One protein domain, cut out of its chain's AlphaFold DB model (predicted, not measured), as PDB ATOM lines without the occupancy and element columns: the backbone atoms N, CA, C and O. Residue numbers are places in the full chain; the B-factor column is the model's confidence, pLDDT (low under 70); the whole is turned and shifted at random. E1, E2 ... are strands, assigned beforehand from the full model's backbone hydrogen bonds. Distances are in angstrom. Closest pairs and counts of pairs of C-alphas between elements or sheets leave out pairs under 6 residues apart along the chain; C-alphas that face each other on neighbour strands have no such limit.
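Overview. This is residues 30 to 59 and 67 to 81 of the 81 residues of the protein "VIT domain-containing protein" of Oncorhynchus mykiss (UniProt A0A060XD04). What shape is this? A long hairpin, E1 and E2, makes a rod, with residues 67 to 81 looping beside it. What composes it? The printed part has 45 residues, strands E1 then E2 in one antiparallel sheet, and no named helix: all strand. It is only just loose, close to extended: radius of gyration of the C-alphas 13.7 A, spans 47 by 17 by 16 A.

Arrangement. How do the strands run? E1, residues 30 to 42, and E2, residues 45 to 56, are antiparallel at 171 degrees, a hairpin with a tight link. Which atoms pair? N 31 and O 55, 2.8 A apart, are within hydrogen-bond range.

Along the chain. Where does E1 begin? C-alpha 30 is at (230.385, 267.569, 242.232); first to last C-alpha is 36.5 A. Where does E2 end? C-alpha 56 is at (227.885, 270.909, 243.496); E2 measures 36.3 A.

Size, cuts and confidence. Anything cut? Residues 60 to 66 are not printed; C-alphas 59 and 67 are 24.1 A apart. Low confidence? No printed residue is under 70.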
ATOM      1  N   TRP A  30     229.759 266.628 241.322       85.75
ATOM      2  CA  TRP A  30     230.385 267.569 242.232       85.75
ATOM      3  C   TRP A  30     231.900 267.557 242.033       85.75
ATOM      4  O   TRP A  30     232.496 266.550 241.649       85.75
ATOM      5  N   ASP A  31     232.525 268.697 242.302       89.56
ATOM      6  CA  ASP A  31     233.928 268.946 241.998       89.56
ATOM      7  C   ASP A  31     234.665 269.518 243.214       89.56
ATOM      8  O   ASP A  31     234.120 270.329 243.972       89.56
ATOM      9  N   ILE A  32     235.917 269.105 243.398       90.88
ATOM     10  CA  ILE A  32     236.779 269.600 244.472       90.88
ATOM     11  C   ILE A  32     237.516 270.826 243.942       90.88
ATOM     12  O   ILE A  32     238.504 270.708 243.225       90.88
ATOM     13  N   TYR A  33     237.076 272.018 244.348       93.50
ATOM     14  CA  TYR A  33     237.794 273.256 244.037       93.50
ATOM     15  C   TYR A  33     239.196 273.268 244.627       93.50
ATOM     16  O   TYR A  33     240.134 273.751 243.995       93.50
ATOM     17  N   SER A  34     239.335 272.823 245.877       95.25
ATOM     18  CA  SER A  34     240.646 272.714 246.498       95.25
ATOM     19  C   SER A  34     240.672 271.755 247.671       95.25
ATOM     20  O   SER A  34     239.694 271.591 248.397       95.25
ATOM     21  N   PHE A  35     241.840 271.153 247.863       95.81
ATOM     22  CA  PHE A  35     242.136 270.282 248.985       95.81
ATOM     23  C   PHE A  35     243.545 270.598 249.483       95.81
ATOM     24  O   PHE A  35     244.539 270.176 248.895       95.81
ATOM     25  N   HIS A  36     243.631 271.399 250.540       97.12
ATOM     26  CA  HIS A  36     244.898 271.862 251.096       97.12
ATOM     27  C   HIS A  36     245.176 271.187 252.432       97.12
ATOM     28  O   HIS A  36     244.322 271.164 253.320       97.12
ATOM     29  N   ILE A  37     246.402 270.692 252.584       97.69
ATOM     30  CA  ILE A  37     246.938 270.216 253.856       97.69
ATOM     31  C   ILE A  37     248.143 271.085 254.183       97.69
ATOM     32  O   ILE A  37     249.154 271.037 253.489       97.69
ATOM     33  N   ASN A  38     248.035 271.855 255.259       97.94
ATOM     34  CA  ASN A  38     249.143 272.637 255.792       97.94
ATOM     35  C   ASN A  38     249.543 272.057 257.143       97.94
ATOM     36  O   ASN A  38     248.677 271.798 257.977       97.94
ATOM     37  N   SER A  39     250.838 271.860 257.370       97.75
ATOM     38  CA  SER A  39     251.352 271.378 258.650       97.75
ATOM     39  C   SER A  39     252.527 272.235 259.092       97.75
ATOM     40  O   SER A  39     253.503 272.379 258.357       97.75
ATOM     41  N   THR A  40     252.429 272.801 260.290       98.38
ATOM     42  CA  THR A  40     253.494 273.600 260.900       98.38
ATOM     43  C   THR A  40     254.016 272.868 262.120       98.38
ATOM     44  O   THR A  40     253.244 272.518 263.015       98.38
ATOM     45  N   VAL A  41     255.329 272.650 262.165       98.12
ATOM     46  CA  VAL A  41     256.006 272.015 263.295       98.12
ATOM     47  C   VAL A  41     256.781 273.071 264.074       98.12
ATOM     48  O   VAL A  41     257.715 273.669 263.546       98.12
ATOM     49  N   THR A  42     256.425 273.257 265.344       98.19
ATOM     50  CA  THR A  42     257.103 274.184 266.260       98.19
ATOM     51  C   THR A  42     257.437 273.445 267.547       98.19
ATOM     52  O   THR A  42     256.551 272.879 268.179       98.19
ATOM     53  N   SER A  43     258.710 273.423 267.951       96.94
ATOM     54  CA  SER A  43     259.151 272.813 269.220       96.94
ATOM     55  C   SER A  43     258.604 271.394 269.465       96.94
ATOM     56  O   SER A  43     258.136 271.081 270.558       96.94
ATOM     57  N   ARG A  44     258.678 270.525 268.442       96.56
ATOM     58  CA  ARG A  44     258.156 269.134 268.419       96.56
ATOM     59  C   ARG A  44     256.628 268.992 268.402       96.56
ATOM     60  O   ARG A  44     256.134 267.870 268.428       96.56
ATOM     61  N   TYR A  45     255.883 270.089 268.319       96.69
ATOM     62  CA  TYR A  45     254.430 270.075 268.195       96.69
ATOM     63  C   TYR A  45     254.005 270.340 266.745       96.69
ATOM     64  O   TYR A  45     254.382 271.361 266.171       96.69
ATOM     65  N   ALA A  46     253.230 269.426 266.150       97.94
ATOM     66  CA  ALA A  46     252.732 269.541 264.780       97.94
ATOM     67  C   ALA A  46     251.273 270.018 264.769       97.94
ATOM     68  O   ALA A  46     250.388 269.347 265.300       97.94
ATOM     69  N   THR A  47     251.017 271.161 264.135       97.81
ATOM     70  CA  THR A  47     249.660 271.667 263.891       97.81
ATOM     71  C   THR A  47     249.311 271.447 262.429       97.81
ATOM     72  O   THR A  47     249.882 272.104 261.563       97.81
ATOM     73  N   THR A  48     248.369 270.540 262.158       98.31
ATOM     74  CA  THR A  48     247.895 270.243 260.800       98.31
ATOM     75  C   THR A  48     246.504 270.826 260.580       98.31
ATOM     76  O   THR A  48     245.586 270.554 261.350       98.31
ATOM     77  N   ILE A  49     246.346 271.605 259.513       97.94
ATOM     78  CA  ILE A  49     245.076 272.171 259.059       97.94
ATOM     79  C   ILE A  49     244.741 271.540 257.710       97.94
ATOM     80  O   ILE A  49     245.511 271.661 256.755       97.94
ATOM     81  N   ILE A  50     243.587 270.878 257.644       97.94
ATOM     82  CA  ILE A  50     243.041 270.295 256.417       97.94
ATOM     83  C   ILE A  50     241.868 271.166 255.974       97.94
ATOM     84  O   ILE A  50     240.973 271.457 256.766       97.94
ATOM     85  N   THR A  51     241.874 271.612 254.723       97.56
ATOM     86  CA  THR A  51     240.819 272.455 254.150       97.56
ATOM     87  C   THR A  51     240.372 271.870 252.820       97.56
ATOM     88  O   THR A  51     241.155 271.832 251.873       97.56
ATOM     89  N   SER A  52     239.113 271.438 252.751       96.88
ATOM     90  CA  SER A  52     238.465 270.967 251.525       96.88
ATOM     91  C   SER A  52     237.390 271.962 251.096       96.88
ATOM     92  O   SER A  52     236.605 272.420 251.925       96.88
ATOM     93  N   ARG A  53     237.363 272.318 249.810       95.75
ATOM     94  CA  ARG A  53     236.317 273.145 249.198       95.75
ATOM     95  C   ARG A  53     235.700 272.363 248.053       95.75
ATOM     96  O   ARG A  53     236.403 271.995 247.115       95.75
ATOM     97  N   VAL A  54     234.392 272.159 248.125       94.00
ATOM     98  CA  VAL A  54     233.636 271.340 247.175       94.00
ATOM     99  C   VAL A  54     232.495 272.170 246.588       94.00
ATOM    100  O   VAL A  54     231.881 272.961 247.304       94.00
ATOM    101  N   ALA A  55     232.234 272.009 245.291       93.31
ATOM    102  CA  ALA A  55     231.051 272.539 244.617       93.31
ATOM    103  C   ALA A  55     230.173 271.414 244.108       93.31
ATOM    104  O   ALA A  55     230.643 270.526 243.401       93.31
ATOM    105  N   ASN A  56     228.876 271.560 244.328       93.31
ATOM    106  CA  ASN A  56     227.885 270.909 243.496       93.31
ATOM    107  C   ASN A  56     227.790 271.649 242.149       93.31
ATOM    108  O   ASN A  56     227.619 272.872 242.136       93.31
ATOM    109  N   ARG A  57     227.944 270.939 241.026       89.38
ATOM    110  CA  ARG A  57     227.920 271.534 239.676       89.38
ATOM    111  C   ARG A  57     226.565 271.413 238.990       89.38
ATOM    112  O   ARG A  57     226.379 272.007 237.931       89.38
ATOM    113  N   ILE A  58     225.631 270.676 239.585       91.31
ATOM    114  CA  ILE A  58     224.299 270.451 239.032       91.31
ATOM    115  C   ILE A  58     223.216 271.087 239.905       91.31
ATOM    116  O   ILE A  58     223.399 271.341 241.093       91.31
ATOM    117  N   ASN A  59     222.037 271.294 239.324       91.69
ATOM    118  CA  ASN A  59     220.893 271.921 239.996       91.69
ATOM    119  C   ASN A  59     220.068 270.932 240.844       91.69
ATOM    120  O   ASN A  59     218.858 271.091 240.983       91.69
ATOM    121  N   HIS A  67     236.168 262.597 254.059       93.94
ATOM    122  CA  HIS A  67     236.899 261.508 254.705       93.94
ATOM    123  C   HIS A  67     238.394 261.830 254.783       93.94
ATOM    124  O   HIS A  67     239.056 262.061 253.771       93.94
ATOM    125  N   VAL A  68     238.942 261.816 256.001       95.19
ATOM    126  CA  VAL A  68     240.379 261.963 256.259       95.19
ATOM    127  C   VAL A  68     240.866 260.955 257.292       95.19
ATOM    128  O   VAL A  68     240.157 260.612 258.236       95.19
ATOM    129  N   LYS A  69     242.118 260.519 257.146       96.38
ATOM    130  CA  LYS A  69     242.817 259.706 258.143       96.38
ATOM    131  C   LYS A  69     243.844 260.569 258.865       96.38
ATOM    132  O   LYS A  69     244.756 261.097 258.233       96.38
ATOM    133  N   ILE A  70     243.716 260.677 260.184       96.69
ATOM    134  CA  ILE A  70     244.677 261.391 261.033       96.69
ATOM    135  C   ILE A  70     245.605 260.404 261.763       96.69
ATOM    136  O   ILE A  70     245.234 259.241 261.962       96.69
ATOM    137  N   PRO A  71     246.820 260.823 262.163       97.19
ATOM    138  CA  PRO A  71     247.684 260.007 263.011       97.19
ATOM    139  C   PRO A  71     246.969 259.603 264.304       97.19
ATOM    140  O   PRO A  71     246.293 260.425 264.913       97.19
ATOM    141  N   LYS A  72     247.164 258.362 264.768       97.19
ATOM    142  CA  LYS A  72     246.486 257.829 265.969       97.19
ATOM    143  C   LYS A  72     246.720 258.659 267.239       97.19
ATOM    144  O   LYS A  72     245.858 258.695 268.101       97.19
ATOM    145  N   ASN A  73     247.882 259.305 267.336       95.88
ATOM    146  CA  ASN A  73     248.282 260.113 268.490       95.88
ATOM    147  C   ASN A  73     247.956 261.607 268.313       95.88
ATOM    148  O   ASN A  73     248.313 262.413 269.167       95.88
ATOM    149  N   ALA A  74     247.347 261.996 267.189       97.19
ATOM    150  CA  ALA A  74     246.854 263.351 266.993       97.19
ATOM    151  C   ALA A  74     245.464 263.496 267.622       97.19
ATOM    152  O   ALA A  74     244.721 262.525 267.750       97.19
ATOM    153  N   PHE A  75     245.092 264.725 267.960       97.50
ATOM    154  CA  PHE A  75     243.745 265.055 268.407       97.50
ATOM    155  C   PHE A  75     243.144 266.149 267.521       97.50
ATOM    156  O   PHE A  75     243.861 266.990 266.974       97.50
ATOM    157  N   ILE A  76     241.819 266.138 267.379       97.31
ATOM    158  CA  ILE A  76     241.085 267.172 266.644       97.31
ATOM    159  C   ILE A  76     240.830 268.330 267.603       97.31
ATOM    160  O   ILE A  76     240.115 268.181 268.588       97.31
ATOM    161  N   SER A  77     241.424 269.487 267.320       97.56
ATOM    162  CA  SER A  77     241.248 270.686 268.147       97.56
ATOM    163  C   SER A  77     240.108 271.586 267.669       97.56
ATOM    164  O   SER A  77     239.522 272.301 268.478       97.56
ATOM    165  N   LYS A  78     239.803 271.582 266.362       97.25
ATOM    166  CA  LYS A  78     238.762 272.405 265.725       97.25
ATOM    167  C   LYS A  78     238.197 271.699 264.494       97.25
ATOM    168  O   LYS A  78     238.947 271.086 263.739       97.25
ATOM    169  N   PHE A  79     236.895 271.856 264.268       96.56
ATOM    170  CA  PHE A  79     236.206 271.405 263.061       96.56
ATOM    171  C   PHE A  79     235.216 272.482 262.604       96.56
ATOM    172  O   PHE A  79     234.473 273.020 263.424       96.56
ATOM    173  N   LYS A  80     235.245 272.828 261.312       96.25
ATOM    174  CA  LYS A  80     234.366 273.829 260.699       96.25
ATOM    175  C   LYS A  80     233.933 273.343 259.317       96.25
ATOM    176  O   LYS A  80     234.788 272.912 258.545       96.25
ATOM    177  N   MET A  81     232.635 273.469 259.043       93.25
ATOM    178  CA  MET A  81     232.020 273.327 257.721       93.25
ATOM    179  C   MET A  81     231.636 274.701 257.172       93.25
ATOM    180  O   MET A  81     231.324 275.598 257.994       93.25
TER     181      MET A  81